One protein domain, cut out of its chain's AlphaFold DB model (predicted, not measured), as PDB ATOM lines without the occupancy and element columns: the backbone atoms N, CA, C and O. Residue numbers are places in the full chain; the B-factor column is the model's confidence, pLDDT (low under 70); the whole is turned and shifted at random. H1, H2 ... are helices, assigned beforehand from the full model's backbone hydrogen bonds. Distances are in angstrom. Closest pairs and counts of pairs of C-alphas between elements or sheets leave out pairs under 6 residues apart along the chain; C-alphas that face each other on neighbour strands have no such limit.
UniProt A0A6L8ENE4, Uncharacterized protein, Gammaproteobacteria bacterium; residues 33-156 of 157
ATOM      1  N   ALA A  33      44.802 121.011 324.648       93.88
ATOM      2  CA  ALA A  33      46.245 121.170 324.478       93.88
ATOM      3  C   ALA A  33      47.069 120.059 325.161       93.88
ATOM      4  O   ALA A  33      48.097 119.641 324.630       93.88
ATOM      5  N   GLY A  34      46.617 119.544 326.309       90.81
ATOM      6  CA  GLY A  34      47.297 118.458 327.012       90.81
ATOM      7  C   GLY A  34      47.169 117.123 326.280       90.81
ATOM      8  O   GLY A  34      48.090 116.305 326.322       90.81
ATOM      9  N   ALA A  35      46.053 116.892 325.585       88.56
ATOM     10  CA  ALA A  35      45.903 115.737 324.704       88.56
ATOM     11  C   ALA A  35      46.797 115.845 323.462       88.56
ATOM     12  O   ALA A  35      47.436 114.856 323.099       88.56
ATOM     13  N   CYS A  36      46.922 117.041 322.874       89.56
ATOM     14  CA  CYS A  36      47.849 117.283 321.766       89.56
ATOM     15  C   CYS A  36      49.304 116.988 322.154       89.56
ATOM     16  O   CYS A  36      49.997 116.284 321.426       89.56
ATOM     17  N   GLU A  37      49.754 117.443 323.329       91.56
ATOM     18  CA  GLU A  37      51.119 117.185 323.810       91.56
ATOM     19  C   GLU A  37      51.385 115.681 324.021       91.56
ATOM     20  O   GLU A  37      52.446 115.166 323.664       91.56
ATOM     21  N   ARG A  38      50.418 114.943 324.589       87.88
ATOM     22  CA  ARG A  38      50.529 113.481 324.761       87.88
ATOM     23  C   ARG A  38      50.593 112.758 323.419       87.88
ATOM     24  O   ARG A  38      51.413 111.852 323.264       87.88
ATOM     25  N   LEU A  39      49.750 113.161 322.469       86.56
ATOM     26  CA  LEU A  39      49.723 112.602 321.122       86.56
ATOM     27  C   LEU A  39      51.051 112.841 320.398       86.56
ATOM     28  O   LEU A  39      51.629 111.895 319.871       86.56
ATOM     29  N   GLU A  40      51.568 114.070 320.441       87.19
ATOM     30  CA  GLU A  40      52.851 114.436 319.838       87.19
ATOM     31  C   GLU A  40      54.000 113.617 320.438       87.19
ATOM     32  O   GLU A  40      54.782 113.013 319.705       87.19
ATOM     33  N   LYS A  41      54.066 113.499 321.772       84.88
ATOM     34  CA  LYS A  41      55.072 112.668 322.456       84.88
ATOM     35  C   LYS A  41      54.985 111.199 322.047       84.88
ATOM     36  O   LYS A  41      56.016 110.562 321.819       84.88
ATOM     37  N   ALA A  42      53.776 110.654 321.946       78.25
ATOM     38  CA  ALA A  42      53.572 109.267 321.550       78.25
ATOM     39  C   ALA A  42      53.975 109.026 320.085       78.25
ATOM     40  O   ALA A  42      54.669 108.052 319.791       78.25
ATOM     41  N   GLN A  43      53.614 109.939 319.180       81.81
ATOM     42  CA  GLN A  43      54.012 109.896 317.771       81.81
ATOM     43  C   GLN A  43      55.528 110.054 317.599       81.81
ATOM     44  O   GLN A  43      56.143 109.298 316.846       81.81
ATOM     45  N   ALA A  44      56.156 110.972 318.338       79.50
ATOM     46  CA  ALA A  44      57.605 111.140 318.354       79.50
ATOM     47  C   ALA A  44      58.315 109.863 318.841       79.50
ATOM     48  O   ALA A  44      59.289 109.420 318.226       79.50
ATOM     49  N   GLY A  45      57.789 109.227 319.894       75.94
ATOM     50  CA  GLY A  45      58.270 107.937 320.393       75.94
ATOM     51  C   GLY A  45      58.140 106.810 319.362       75.94
ATOM     52  O   GLY A  45      59.106 106.089 319.120       75.94
ATOM     53  N   ALA A  46      56.988 106.697 318.694       75.94
ATOM     54  CA  ALA A  46      56.767 105.716 317.630       75.94
ATOM     55  C   ALA A  46      57.714 105.938 316.439       75.94
ATOM     56  O   ALA A  46      58.333 104.993 315.945       75.94
ATOM     57  N   GLY A  47      57.899 107.196 316.026       81.19
ATOM     58  CA  GLY A  47      58.860 107.567 314.991       81.19
ATOM     59  C   GLY A  47      60.297 107.201 315.367       81.19
ATOM     60  O   GLY A  47      61.046 106.717 314.520       81.19
ATOM     61  N   LYS A  48      60.681 107.374 316.638       83.94
ATOM     62  CA  LYS A  48      62.000 106.972 317.146       83.94
ATOM     63  C   LYS A  48      62.204 105.458 317.080       83.94
ATOM     64  O   LYS A  48      63.253 105.020 316.619       83.94
ATOM     65  N   LEU A  49      61.210 104.665 317.487       83.00
ATOM     66  CA  LEU A  49      61.285 103.199 317.432       83.00
ATOM     67  C   LEU A  49      61.390 102.678 315.992       83.00
ATOM     68  O   LEU A  49      62.245 101.845 315.713       83.00
ATOM     69  N   ALA A  50      60.591 103.213 315.064       86.06
ATOM     70  CA  ALA A  50      60.649 102.815 313.656       86.06
ATOM     71  C   ALA A  50      62.010 103.137 313.007       86.06
ATOM     72  O   ALA A  50      62.546 102.347 312.225       86.06
ATOM     73  N   ARG A  51      62.603 104.291 313.350       90.38
ATOM     74  CA  ARG A  51      63.964 104.634 312.911       90.38
ATOM     75  C   ARG A  51      65.003 103.704 313.517       90.38
ATOM     76  O   ARG A  51      65.879 103.247 312.791       90.38
ATOM     77  N   LEU A  52      64.899 103.419 314.815       92.50
ATOM     78  CA  LEU A  52      65.810 102.510 315.504       92.50
ATOM     79  C   LEU A  52      65.798 101.119 314.858       92.50
ATOM     80  O   LEU A  52      66.869 100.579 314.602       92.50
ATOM     81  N   ASP A  53      64.619 100.592 314.517       92.50
ATOM     82  CA  ASP A  53      64.498  99.315 313.803       92.50
ATOM     83  C   ASP A  53      65.127  99.364 312.415       92.50
ATOM     84  O   ASP A  53      65.947  98.519 312.066       92.50
ATOM     85  N   THR A  54      64.871 100.432 311.660       95.12
ATOM     86  CA  THR A  54      65.511 100.620 310.353       95.12
ATOM     87  C   THR A  54      67.041 100.636 310.454       95.12
ATOM     88  O   THR A  54      67.719 100.046 309.609       95.12
ATOM     89  N   LEU A  55      67.604 101.310 311.461       96.44
ATOM     90  CA  LEU A  55      69.052 101.364 311.678       96.44
ATOM     91  C   LEU A  55      69.610 100.000 312.089       96.44
ATOM     92  O   LEU A  55      70.584  99.544 311.493       96.44
ATOM     93  N   ALA A  56      68.957  99.322 313.035       96.25
ATOM     94  CA  ALA A  56      69.358  98.003 313.503       96.25
ATOM     95  C   ALA A  56      69.392  96.983 312.358       96.25
ATOM     96  O   ALA A  56      70.397  96.298 312.173       96.25
ATOM     97  N   GLN A  57      68.347  96.943 311.526       96.88
ATOM     98  CA  GLN A  57      68.280  96.044 310.370       96.88
ATOM     99  C   GLN A  57      69.371  96.352 309.336       96.88
ATOM    100  O   GLN A  57      70.019  95.444 308.813       96.88
ATOM    101  N   ARG A  58      69.618  97.638 309.050       96.94
ATOM    102  CA  ARG A  58      70.697  98.051 308.137       96.94
ATOM    103  C   ARG A  58      72.068  97.678 308.674       96.94
ATOM    104  O   ARG A  58      72.901  97.218 307.899       96.94
ATOM    105  N   TYR A  59      72.305  97.887 309.966       96.81
ATOM    106  CA  TYR A  59      73.547  97.498 310.619       96.81
ATOM    107  C   TYR A  59      73.742  95.983 310.551       96.81
ATOM    108  O   TYR A  59      74.791  95.534 310.100       96.81
ATOM    109  N   GLY A  60      72.709  95.207 310.889       95.19
ATOM    110  CA  GLY A  60      72.734  93.751 310.795       95.19
ATOM    111  C   GLY A  60      73.074  93.243 309.393       95.19
ATOM    112  O   GLY A  60      73.917  92.362 309.247       95.19
ATOM    113  N   ALA A  61      72.500  93.855 308.355       95.19
ATOM    114  CA  ALA A  61      72.746  93.475 306.963       95.19
ATOM    115  C   ALA A  61      74.157  93.822 306.446       95.19
ATOM    116  O   ALA A  61      74.610  93.214 305.477       95.19
ATOM    117  N   ARG A  62      74.839  94.807 307.049       95.44
ATOM    118  CA  ARG A  62      76.153  95.304 306.591       95.44
ATOM    119  C   ARG A  62      77.317  94.980 307.527       95.44
ATOM    120  O   ARG A  62      78.437  95.383 307.226       95.44
ATOM    121  N   ALA A  63      77.055  94.345 308.668       94.12
ATOM    122  CA  ALA A  63      78.066  94.083 309.683       94.12
ATOM    123  C   ALA A  63      79.222  93.258 309.096       94.12
ATOM    124  O   ALA A  63      79.024  92.136 308.623       94.12
ATOM    125  N   ASP A  64      80.436  93.812 309.135       94.31
ATOM    126  CA  ASP A  64      81.631  93.093 308.707       94.31
ATOM    127  C   ASP A  64      82.044  92.097 309.792       94.31
ATOM    128  O   ASP A  64      82.668  92.441 310.797       94.31
ATOM    129  N   ARG A  65      81.698  90.831 309.569       92.31
ATOM    130  CA  ARG A  65      82.010  89.739 310.494       92.31
ATOM    131  C   ARG A  65      83.516  89.523 310.658       92.31
ATOM    132  O   ARG A  65      83.937  89.103 311.728       92.31
ATOM    133  N   GLY A  66      84.330  89.825 309.643       93.38
ATOM    134  CA  GLY A  66      85.788  89.710 309.734       93.38
ATOM    135  C   GLY A  66      86.407  90.755 310.662       93.38
ATOM    136  O   GLY A  66      87.415  90.489 311.315       93.38
ATOM    137  N   GLU A  67      85.789  91.933 310.761       95.56
ATOM    138  CA  GLU A  67      86.195  92.975 311.706       95.56
ATOM    139  C   GLU A  67      85.607  92.737 313.103       95.56
ATOM    140  O   GLU A  67      86.294  92.935 314.114       95.56
ATOM    141  N   LEU A  68      84.332  92.349 313.157       96.06
ATOM    142  CA  LEU A  68      83.509  92.366 314.363       96.06
ATOM    143  C   LEU A  68      83.458  91.029 315.107       96.06
ATOM    144  O   LEU A  68      82.912  90.991 316.210       96.06
ATOM    145  N   GLU A  69      84.033  89.954 314.573       94.69
ATOM    146  CA  GLU A  69      84.091  88.645 315.231       94.69
ATOM    147  C   GLU A  69      85.536  88.179 315.423       94.69
ATOM    148  O   GLU A  69      86.416  88.414 314.602       94.69
ATOM    149  N   GLU A  70      85.786  87.511 316.544       93.19
ATOM    150  CA  GLU A  70      87.050  86.862 316.882       93.19
ATOM    151  C   GLU A  70      86.711  85.499 317.485       93.19
ATOM    152  O   GLU A  70      86.002  85.428 318.492       93.19
ATOM    153  N   ASP A  71      87.158  84.422 316.835       89.94
ATOM    154  CA  ASP A  71      86.846  83.034 317.204       89.94
ATOM    155  C   ASP A  71      85.334  82.762 317.352       89.94
ATOM    156  O   ASP A  71      84.886  82.070 318.266       89.94
ATOM    157  N   GLY A  72      84.522  83.358 316.470       86.38
ATOM    158  CA  GLY A  72      83.056  83.251 316.495       86.38
ATOM    159  C   GLY A  72      82.377  84.045 317.621       86.38
ATOM    160  O   GLY A  72      81.162  83.964 317.785       86.38
ATOM    161  N   MET A  73      83.136  84.824 318.399       91.00
ATOM    162  CA  MET A  73      82.618  85.708 319.443       91.00
ATOM    163  C   MET A  73      82.599  87.164 318.972       91.00
ATOM    164  O   MET A  73      83.534  87.603 318.301       91.00
ATOM    165  N   PRO A  74      81.609  87.972 319.383       94.50
ATOM    166  CA  PRO A  74      81.528  89.358 318.957       94.50
ATOM    167  C   PRO A  74      82.545  90.249 319.687       94.50
ATOM    168  O   PRO A  74      82.690  90.227 320.916       94.50
ATOM    169  N   ARG A  75      83.187  91.139 318.937       96.25
ATOM    170  CA  ARG A  75      84.019  92.242 319.435       96.25
ATOM    171  C   ARG A  75      83.125  93.425 319.808       96.25
ATOM    172  O   ARG A  75      83.108  94.467 319.156       96.25
ATOM    173  N   LEU A  76      82.357  93.250 320.888       95.81
ATOM    174  CA  LEU A  76      81.281  94.175 321.278       95.81
ATOM    175  C   LEU A  76      81.734  95.618 321.545       95.81
ATOM    176  O   LEU A  76      80.930  96.524 321.395       95.81
ATOM    177  N   ASN A  77      82.994  95.862 321.915       96.06
ATOM    178  CA  ASN A  77      83.505  97.217 322.120       96.06
ATOM    179  C   ASN A  77      83.670  97.976 320.791       96.06
ATOM    180  O   ASN A  77      83.390  99.170 320.726       96.06
ATOM    181  N   LEU A  78      84.090  97.289 319.722       96.75
ATOM    182  CA  LEU A  78      84.134  97.870 318.379       96.75
ATOM    183  C   LEU A  78      82.728  98.117 317.848       96.75
ATOM    184  O   LEU A  78      82.435  99.239 317.436       96.75
ATOM    185  N   ALA A  79      81.856  97.110 317.949       97.25
ATOM    186  CA  ALA A  79      80.455  97.241 317.562       97.25
ATOM    187  C   ALA A  79      79.792  98.429 318.277       97.25
ATOM    188  O   ALA A  79      79.144  99.243 317.634       97.25
ATOM    189  N   TYR A  80      80.032  98.596 319.582       97.25
ATOM    190  CA  TYR A  80      79.506  99.720 320.361       97.25
ATOM    191  C   TYR A  80      79.862 101.076 319.749       97.25
ATOM    192  O   TYR A  80      78.992 101.920 319.559       97.25
ATOM    193  N   ARG A  81      81.137 101.289 319.408       96.88
ATOM    194  CA  ARG A  81      81.595 102.550 318.807       96.88
ATOM    195  C   ARG A  81      80.976 102.793 317.431       96.88
ATOM    196  O   ARG A  81      80.567 103.918 317.153       96.88
ATOM    197  N   GLN A  82      80.896 101.757 316.592       97.25
ATOM    198  CA  GLN A  82      80.286 101.860 315.263       97.25
ATOM    199  C   GLN A  82      78.787 102.181 315.363       97.25
ATOM    200  O   GLN A  82      78.322 103.132 314.737       97.25
ATOM    201  N   VAL A  83      78.055 101.446 316.204       97.44
ATOM    202  CA  VAL A  83      76.618 101.637 316.439       97.44
ATOM    203  C   VAL A  83      76.324 103.011 317.023       97.44
ATOM    204  O   VAL A  83      75.417 103.683 316.548       97.44
ATOM    205  N   MET A  84      77.089 103.473 318.017       96.44
ATOM    206  CA  MET A  84      76.831 104.786 318.609       96.44
ATOM    207  C   MET A  84      77.071 105.928 317.626       96.44
ATOM    208  O   MET A  84      76.324 106.902 317.650       96.44
ATOM    209  N   ARG A  85      78.066 105.807 316.741       95.69
ATOM    210  CA  ARG A  85      78.287 106.790 315.678       95.69
ATOM    211  C   ARG A  85      77.123 106.801 314.687       95.69
ATOM    212  O   ARG A  85      76.530 107.849 314.475       95.69
ATOM    213  N   ASP A  86      76.740 105.631 314.178       95.50
ATOM    214  CA  ASP A  86      75.608 105.474 313.255       95.50
ATOM    215  C   ASP A  86      74.293 106.009 313.845       95.50
ATOM    216  O   ASP A  86      73.553 106.744 313.191       95.50
ATOM    217  N   TYR A  87      74.028 105.689 315.113       94.81
ATOM    218  CA  TYR A  87      72.829 106.118 315.821       94.81
ATOM    219  C   TYR A  87      72.780 107.634 316.029       94.81
ATOM    220  O   TYR A  87      71.756 108.258 315.746       94.81
ATOM    221  N   ILE A  88      73.871 108.233 316.516       93.31
ATOM    222  CA  ILE A  88      73.930 109.674 316.785       93.31
ATOM    223  C   ILE A  88      73.853 110.464 315.474       93.31
ATOM    224  O   ILE A  88      73.073 111.412 315.395       93.31
ATOM    225  N   ASP A  89      74.559 110.032 314.424       93.81
ATOM    226  CA  ASP A  89      74.497 110.657 313.098       93.81
ATOM    227  C   ASP A  89      73.064 110.618 312.529       93.81
ATOM    228  O   ASP A  89      72.567 111.606 311.973       93.81
ATOM    229  N   ALA A  90      72.354 109.500 312.710       92.44
ATOM    230  CA  ALA A  90      70.964 109.366 312.286       92.44
ATOM    231  C   ALA A  90      70.001 110.258 313.092       92.44
ATOM    232  O   ALA A  90      69.095 110.866 312.516       92.44
ATOM    233  N   GLU A  91      70.196 110.380 314.406       90.44
ATOM    234  CA  GLU A  91      69.404 111.279 315.255       90.44
ATOM    235  C   GLU A  91      69.674 112.756 314.909       90.44
ATOM    236  O   GLU A  91      68.744 113.564 314.806       90.44
ATOM    237  N   HIS A  92      70.922 113.103 314.594       91.62
ATOM    238  CA  HIS A  92      71.297 114.430 314.105       91.62
ATOM    239  C   HIS A  92      70.627 114.791 312.786       91.62
ATOM    240  O   HIS A  92      70.286 115.965 312.594       91.62
ATOM    241  N   ALA A  93      70.465 113.821 311.882       90.06
ATOM    242  CA  ALA A  93      69.834 114.013 310.579       90.06
ATOM    243  C   ALA A  93      68.333 114.332 310.688       90.06
ATOM    244  O   ALA A  93      67.785 114.997 309.811       90.06
ATOM    245  N   VAL A  94      67.679 113.915 311.778       88.12
ATOM    246  CA  VAL A  94      66.266 114.226 312.065       88.12
ATOM    247  C   VAL A  94      66.087 115.397 313.037       88.12
ATOM    248  O   VAL A  94      64.982 115.642 313.513       88.12
ATOM    249  N   GLY A  95      67.162 116.142 313.314       85.25
ATOM    250  CA  GLY A  95      67.124 117.373 314.105       85.25
ATOM    251  C   GLY A  95      67.316 117.190 315.611       85.25
ATOM    252  O   GLY A  95      67.298 118.185 316.333       85.25
ATOM    253  N   ASN A  96      67.555 115.971 316.099       84.19
ATOM    254  CA  ASN A  96      67.881 115.744 317.504       84.19
ATOM    255  C   ASN A  96      69.357 116.094 317.757       84.19
ATOM    256  O   ASN A  96      70.245 115.270 317.554       84.19
ATOM    257  N   LYS A  97      69.613 117.344 318.153       81.06
ATOM    258  CA  LYS A  97      70.961 117.879 318.423       81.06
ATOM    259  C   LYS A  97      71.385 117.782 319.892       81.06
ATOM    260  O   LYS A  97      72.497 118.177 320.216       81.06
ATOM    261  N   GLU A  98      70.508 117.299 320.771       78.69
ATOM    262  CA  GLU A  98      70.810 117.147 322.203       78.69
ATOM    263  C   GLU A  98      71.721 115.947 322.480       78.69
ATOM    264  O   GLU A  98      72.429 115.913 323.484       78.69
ATOM    265  N   LEU A  99      71.705 114.955 321.590       81.69
ATOM    266  CA  LEU A  99      72.677 113.870 321.589       81.69
ATOM    267  C   LEU A  99      73.926 114.357 320.875       81.69
ATOM    268  O   LEU A  99      73.811 114.850 319.762       81.69
ATOM    269  N   ASP A 100      75.104 114.179 321.457       83.94
ATOM    270  CA  ASP A 100      76.370 114.409 320.762       83.94
ATOM    271  C   ASP A 100      77.306 113.222 320.983       83.94
ATOM    272  O   ASP A 100      77.199 112.491 321.977       83.94
ATOM    273  N   TYR A 101      78.206 112.999 320.028       85.38
ATOM    274  CA  TYR A 101      79.194 111.938 320.138       85.38
ATOM    275  C   TYR A 101      80.307 112.385 321.088       85.38
ATOM    276  O   TYR A 101      81.264 113.045 320.690       85.38
ATOM    277  N   ASP A 102      80.195 111.989 322.355       89.50
ATOM    278  CA  ASP A 102      81.270 112.142 323.333       89.50
ATOM    279  C   ASP A 102      82.183 110.911 323.329       89.50
ATOM    280  O   ASP A 102      81.803 109.820 323.768       89.50
ATOM    281  N   GLU A 103      83.403 111.083 322.826       90.44
ATOM    282  CA  GLU A 103      84.354 109.986 322.661       90.44
ATOM    283  C   GLU A 103      84.734 109.335 323.997       90.44
ATOM    284  O   GLU A 103      84.843 108.108 324.064       90.44
ATOM    285  N   GLU A 104      84.878 110.114 325.074       90.25
ATOM    286  CA  GLU A 104      85.208 109.584 326.401       90.25
ATOM    287  C   GLU A 104      84.088 108.676 326.929       90.25
ATOM    288  O   GLU A 104      84.336 107.518 327.283       90.25
ATOM    289  N   THR A 105      82.844 109.166 326.930       89.44
ATOM    290  CA  THR A 105      81.671 108.402 327.374       89.44
ATOM    291  C   THR A 105      81.471 107.158 326.520       89.44
ATOM    292  O   THR A 105      81.256 106.073 327.067       89.44
ATOM    293  N   VAL A 106      81.563 107.277 325.192       92.69
ATOM    294  CA  VAL A 106      81.388 106.134 324.287       92.69
ATOM    295  C   VAL A 106      82.487 105.094 324.504       92.69
ATOM    296  O   VAL A 106      82.175 103.905 324.578       92.69
ATOM    297  N   ASN A 107      83.748 105.502 324.673       93.31
ATOM    298  CA  ASN A 107      84.844 104.570 324.940       93.31
ATOM    299  C   ASN A 107      84.642 103.835 326.268       93.31
ATOM    300  O   ASN A 107      84.626 102.600 326.279       93.31
ATOM    301  N   TYR A 108      84.376 104.565 327.355       92.06
ATOM    302  CA  TYR A 108      84.081 103.969 328.660       92.06
ATOM    303  C   TYR A 108      82.926 102.961 328.582       92.06
ATOM    304  O   TYR A 108      83.009 101.844 329.099       92.06
ATOM    305  N   CYS A 109      81.844 103.341 327.908       93.50
ATOM    306  CA  CYS A 109      80.670 102.499 327.774       93.50
ATOM    307  C   CYS A 109      80.881 101.282 326.885       93.50
ATOM    308  O   CYS A 109      80.351 100.216 327.200       93.50
ATOM    309  N   SER A 110      81.677 101.417 325.826       95.75
ATOM    310  CA  SER A 110      82.039 100.300 324.959       95.75
ATOM    311  C   SER A 110      82.786  99.215 325.731       95.75
ATOM    312  O   SER A 110      82.453  98.032 325.617       95.75
ATOM    313  N   ASP A 111      83.721  99.613 326.596       94.06
ATOM    314  CA  ASP A 111      84.473  98.687 327.435       94.06
ATOM    315  C   ASP A 111      83.592  98.102 328.540       94.06
ATOM    316  O   ASP A 111      83.660  96.903 328.812       94.06
ATOM    317  N   HIS A 112      82.726  98.909 329.160       92.25
ATOM    318  CA  HIS A 112      81.767  98.420 330.150       92.25
ATOM    319  C   HIS A 112      80.843  97.344 329.559       92.25
ATOM    320  O   HIS A 112      80.737  96.251 330.117       92.25
ATOM    321  N   PHE A 113      80.229  97.625 328.408       92.56
ATOM    322  CA  PHE A 113      79.318  96.718 327.712       92.56
ATOM    323  C   PHE A 113      80.018  95.422 327.289       92.56
ATOM    324  O   PHE A 113      79.528  94.323 327.558       92.56
ATOM    325  N   HIS A 114      81.205  95.536 326.689       94.25
ATOM    326  CA  HIS A 114      81.996  94.380 326.277       94.25
ATOM    327  C   HIS A 114      82.408  93.510 327.466       94.25
ATOM    328  O   HIS A 114      82.264  92.288 327.426       94.25
ATOM    329  N   ASN A 115      82.881  94.126 328.551       90.69
ATOM    330  CA  ASN A 115      83.265  93.398 329.753       90.69
ATOM    331  C   ASN A 115      82.072  92.680 330.389       90.69
ATOM    332  O   ASN A 115      82.210  91.537 330.830       90.69
ATOM    333  N   TYR A 116      80.920  93.349 330.440       86.12
ATOM    334  CA  TYR A 116      79.704  92.799 331.020       86.12
ATOM    335  C   TYR A 116      79.228  91.555 330.261       86.12
ATOM    336  O   TYR A 116      79.019  90.516 330.878       86.12
ATOM    337  N   TRP A 117      79.129  91.619 328.933       86.56
ATOM    338  CA  TRP A 117      78.570  90.517 328.146       86.56
ATOM    339  C   TRP A 117      79.593  89.451 327.751       86.56
ATOM    340  O   TRP A 117      79.348  88.259 327.947       86.56
ATOM    341  N   ARG A 118      80.766  89.856 327.249       83.19
ATOM    342  CA  ARG A 118      81.786  88.926 326.740       83.19
ATOM    343  C   ARG A 118      82.674  88.387 327.857       83.19
ATOM    344  O   ARG A 118      82.749  87.178 328.059       83.19
ATOM    345  N   ASN A 119      83.329  89.266 328.615       81.56
ATOM    346  CA  ASN A 119      84.389  88.833 329.538       81.56
ATOM    347  C   ASN A 119      83.843  88.147 330.793       81.56
ATOM    348  O   ASN A 119      84.463  87.219 331.309       81.56
ATOM    349  N   ARG A 120      82.653  88.543 331.255       80.81
ATOM    350  CA  ARG A 120      81.943  87.841 332.337       80.81
ATOM    351  C   ARG A 120      81.142  86.627 331.853       80.81
ATOM    352  O   ARG A 120      80.479  86.005 332.674       80.81
ATOM    353  N   LYS A 121      81.222  86.288 330.557       68.19
ATOM    354  CA  LYS A 121      80.537  85.154 329.912       68.19
ATOM    355  C   LYS A 121      79.051  85.075 330.265       68.19
ATOM    356  O   LYS A 121      78.537  83.987 330.506       68.19
ATOM    357  N   LEU A 122      78.386  86.228 330.358       74.81
ATOM    358  CA  LEU A 122      76.985  86.259 330.759       74.81
ATOM    359  C   LEU A 122      76.122  85.721 329.625       74.81
ATOM    360  O   LEU A 122      75.489  84.687 329.800       74.81
ATOM    361  N   TRP A 123      76.122  86.418 328.487       84.38
ATOM    362  CA  TRP A 123      75.348  86.103 327.286       84.38
ATOM    363  C   TRP A 123      75.534  87.243 326.264       84.38
ATOM    364  O   TRP A 123      75.919  88.345 326.637       84.38
ATOM    365  N   TRP A 124      75.265  87.015 324.983       88.06
ATOM    366  CA  TRP A 124      75.029  88.085 324.008       88.06
ATOM    367  C   TRP A 124      73.961  87.623 323.011       88.06
ATOM    368  O   TRP A 124      73.773  86.413 322.853       88.06
ATOM    369  N   PRO A 125      73.262  88.552 322.333       90.38
ATOM    370  CA  PRO A 125      72.254  88.184 321.349       90.38
ATOM    371  C   PRO A 125      72.862  87.355 320.220       90.38
ATOM    372  O   PRO A 125      73.889  87.723 319.641       90.38
ATOM    373  N   THR A 126      72.221  86.233 319.914       92.69
ATOM    374  CA  THR A 126      72.631  85.319 318.847       92.69
ATOM    375  C   THR A 126      71.468  85.060 317.903       92.69
ATOM    376  O   THR A 126      70.311  85.141 318.312       92.69
ATOM    377  N   ASP A 127      71.780  84.816 316.634       90.88
ATOM    378  CA  ASP A 127      70.816  84.406 315.625       90.88
ATOM    379  C   ASP A 127      70.441  82.922 315.791       90.88
ATOM    380  O   ASP A 127      70.917  82.218 316.686       90.88
ATOM    381  N   GLU A 128      69.587  82.426 314.898       91.50
ATOM    382  CA  GLU A 128      69.150  81.025 314.878       91.50
ATOM    383  C   GLU A 128      70.292  80.006 314.702       91.50
ATOM    384  O   GLU A 128      70.129  78.835 315.045       91.50
ATOM    385  N   ASN A 129      71.460  80.444 314.222       90.25
ATOM    386  CA  ASN A 129      72.650  79.620 314.026       90.25
ATOM    387  C   ASN A 129      73.647  79.736 315.193       90.25
ATOM    388  O   ASN A 129      74.721  79.132 315.146       90.25
ATOM    389  N   GLY A 130      73.325  80.512 316.233       89.12
ATOM    390  CA  GLY A 130      74.222  80.783 317.356       89.12
ATOM    391  C   GLY A 130      75.326  81.801 317.047       89.12
ATOM    392  O   GLY A 130      76.204  82.013 317.885       89.12
ATOM    393  N   ALA A 131      75.302  82.438 315.873       92.00
ATOM    394  CA  ALA A 131      76.204  83.533 315.528       92.00
ATOM    395  C   ALA A 131      75.714  84.854 316.146       92.00
ATOM    396  O   ALA A 131      74.539  84.957 316.482       92.00
ATOM    397  N   PRO A 132      76.563  85.884 316.314       94.75
ATOM    398  CA  PRO A 132      76.113  87.181 316.819       94.75
ATOM    399  C   PRO A 132      74.939  87.753 316.007       94.75
ATOM    400  O   PRO A 132      75.057  87.964 314.800       94.75
ATOM    401  N   SER A 133      73.816  88.044 316.671       95.62
ATOM    402  CA  SER A 133      72.688  88.731 316.030       95.62
ATOM    403  C   SER A 133      72.992  90.223 315.981       95.62
ATOM    404  O   SER A 133      72.783  90.949 316.953       95.62
ATOM    405  N   TRP A 134      73.546  90.693 314.864       96.38
ATOM    406  CA  TRP A 134      73.994  92.082 314.729       96.38
ATOM    407  C   TRP A 134      72.852  93.103 314.776       96.38
ATOM    408  O   TRP A 134      73.050  94.197 315.308       96.38
ATOM    409  N   THR A 135      71.659  92.734 314.302       95.50
ATOM    410  CA  THR A 135      70.440  93.538 314.477       95.50
ATOM    411  C   THR A 135      70.100  93.683 315.959       95.50
ATOM    412  O   THR A 135      69.920  94.799 316.440       95.50
ATOM    413  N   ASP A 136      70.085  92.584 316.718       94.81
ATOM    414  CA  ASP A 136      69.744  92.654 318.142       94.81
ATOM    415  C   ASP A 136      70.822  93.376 318.946       94.81
ATOM    416  O   ASP A 136      70.521  94.245 319.763       94.81
ATOM    417  N   ILE A 137      72.095  93.081 318.678       95.88
ATOM    418  CA  ILE A 137      73.237  93.748 319.312       95.88
ATOM    419  C   ILE A 137      73.136  95.272 319.163       95.88
ATOM    420  O   ILE A 137      73.423  95.980 320.131       95.88
ATOM    421  N   TYR A 138      72.673  95.782 318.016       97.31
ATOM    422  CA  TYR A 138      72.416  97.212 317.823       97.31
ATOM    423  C   TYR A 138      71.445  97.764 318.877       97.31
ATOM    424  O   TYR A 138      71.751  98.755 319.544       97.31
ATOM    425  N   TYR A 139      70.298  97.106 319.078       94.12
ATOM    426  CA  TYR A 139      69.315  97.521 320.080       94.12
ATOM    427  C   TYR A 139      69.893  97.524 321.490       94.12
ATOM    428  O   TYR A 139      69.733  98.505 322.213       94.12
ATOM    429  N   TYR A 140      70.603  96.459 321.873       93.38
ATOM    430  CA  TYR A 140      71.192  96.350 323.209       93.38
ATOM    431  C   TYR A 140      72.270  97.409 323.466       93.38
ATOM    432  O   TYR A 140      72.413  97.874 324.596       93.38
ATOM    433  N   ILE A 141      73.020  97.814 322.438       96.00
ATOM    434  CA  ILE A 141      73.995  98.905 322.546       96.00
ATOM    435  C   ILE A 141      73.287 100.242 322.801       96.00
ATOM    436  O   ILE A 141      73.676 100.969 323.721       96.00
ATOM    437  N   VAL A 142      72.247 100.557 322.020       94.50
ATOM    438  CA  VAL A 142      71.483 101.809 322.167       94.50
ATOM    439  C   VAL A 142      70.746 101.848 323.510       94.50
ATOM    440  O   VAL A 142      70.788 102.868 324.202       94.50
ATOM    441  N   ASP A 143      70.136 100.739 323.932       91.19
ATOM    442  CA  ASP A 143      69.504 100.620 325.250       91.19
ATOM    443  C   ASP A 143      70.519 100.825 326.383       91.19
ATOM    444  O   ASP A 143      70.308 101.652 327.272       91.19
ATOM    445  N   HIS A 144      71.686 100.174 326.305       92.06
ATOM    446  CA  HIS A 144      72.770 100.381 327.267       92.06
ATOM    447  C   HIS A 144      73.224 101.847 327.325       92.06
ATOM    448  O   HIS A 144      73.490 102.375 328.410       92.06
ATOM    449  N   TYR A 145      73.302 102.526 326.177       91.50
ATOM    450  CA  TYR A 145      73.689 103.933 326.122       91.50
ATOM    451  C   TYR A 145      72.720 104.830 326.905       91.50
ATOM    452  O   TYR A 145      73.147 105.609 327.762       91.50
ATOM    453  N   TYR A 146      71.412 104.678 326.698       86.88
ATOM    454  CA  TYR A 146      70.415 105.444 327.451       86.88
ATOM    455  C   TYR A 146      70.315 105.018 328.919       86.88
ATOM    456  O   TYR A 146      70.235 105.864 329.814       86.88
ATOM    457  N   GLY A 147      70.324 103.711 329.182       82.56
ATOM    458  CA  GLY A 147      70.093 103.147 330.509       82.56
ATOM    459  C   GLY A 147      71.262 103.321 331.476       82.56
ATOM    460  O   GLY A 147      71.038 103.425 332.685       82.56
ATOM    461  N   ILE A 148      72.495 103.371 330.966       80.81
ATOM    462  CA  ILE A 148      73.712 103.402 331.787       80.81
ATOM    463  C   ILE A 148      74.564 104.634 331.480       80.81
ATOM    464  O   ILE A 148      74.910 105.373 332.403       80.81
ATOM    465  N   CYS A 149      74.891 104.880 330.213       82.31
ATOM    466  CA  CYS A 149      75.895 105.885 329.843       82.31
ATOM    467  C   CYS A 149      75.417 107.309 330.100       82.31
ATOM    468  O   CYS A 149      76.043 108.046 330.862       82.31
ATOM    469  N   LEU A 150      74.259 107.666 329.545       79.31
ATOM    470  CA  LEU A 150      73.688 108.994 329.736       79.31
ATOM    471  C   LEU A 150      73.244 109.219 331.185       79.31
ATOM    472  O   LEU A 150      73.544 110.260 331.763       79.31
ATOM    473  N   ARG A 151      72.621 108.223 331.833       68.88
ATOM    474  CA  ARG A 151      72.247 108.318 333.259       68.88
ATOM    475  C   ARG A 151      73.437 108.602 334.173       68.88
ATOM    476  O   ARG A 151      73.291 109.313 335.162       68.88
ATOM    477  N   ARG A 152      74.613 108.052 333.866       59.69
ATOM    478  CA  ARG A 152      75.829 108.303 334.646       59.69
ATOM    479  C   ARG A 152      76.418 109.691 334.381       59.69
ATOM    480  O   ARG A 152      76.982 110.268 335.306       59.69
ATOM    481  N   TYR A 153      76.269 110.220 333.166       52.38
ATOM    482  CA  TYR A 153      76.696 111.576 332.813       52.38
ATOM    483  C   TYR A 153      75.837 112.642 333.510       52.38
ATOM    484  O   TYR A 153      76.370 113.563 334.121       52.38
ATOM    485  N   PHE A 154      74.511 112.465 333.530       51.97
ATOM    486  CA  PHE A 154      73.594 113.404 334.191       51.97
ATOM    487  C   PHE A 154      73.640 113.364 335.727       51.97
ATOM    488  O   PHE A 154      73.249 114.334 336.359       51.97
ATOM    489  N   ASN A 155      74.154 112.288 336.331       51.62
ATOM    490  CA  ASN A 155      74.357 112.181 337.786       51.62
ATOM    491  C   ASN A 155      75.759 112.634 338.250       51.62
ATOM    492  O   ASN A 155      76.126 112.409 339.405       51.62
ATOM    493  N   ARG A 156      76.584 113.193 337.351       45.97
ATOM    494  CA  ARG A 156      77.905 113.768 337.677       45.97
ATOM    495  C   ARG A 156      77.869 115.283 337.935       45.97
ATOM    496  O   ARG A 156      78.914 115.834 338.279       45.97
TER     497      ARG A 156
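Overview. This is residues 33 to 156 of the 157 residues of an uncharacterized protein of Gammaproteobacteria bacterium (UniProt A0A6L8ENE4). H3, H4 and H5 cross as a body; the later part of long H1 packs on H3 and H5, while residues 33 to 47 stick out as an arm. The printed part has 124 residues with five named helices, H1 to H5 in order, and no named strand: all helix. It is compact, radius of gyration of the C-alphas 15.7 A, spanning 56 by 35 by 24 A.

Arrangement. H1, residues 33 to 62, touches H5, residues 134 to 154, with residues 52 to 61 alone, closest C-alphas Gly 60 and Thr 135, 4.3 A. H2, residues 65 to 68, only just touches the hub H3, residues 76 to 93, with 3 pairs of C-alphas within 8 A, closest Leu 68 and Ala 79, 6.6 A. H3 and H4, residues 103 to 119, form a helical hairpin, closest C-alphas Asn 77 and Ser 110, 4.4 A. O i to N i+4 pairs are within hydrogen-bond range throughout H1, H3 and H4, 14 of 17 in H5; H2 is too short.

Along the chain. H1 starts at C-alpha 33 (46.245, 121.170, 324.478) and measures 43.4 A; H5, 28.9 A, ends at C-alpha 154 (73.594, 113.404, 334.191).

Size, cuts and confidence. The printed part has no cut; the H4 to H5 link is long. Residues 121 and 151 to 156 have pLDDT under 70.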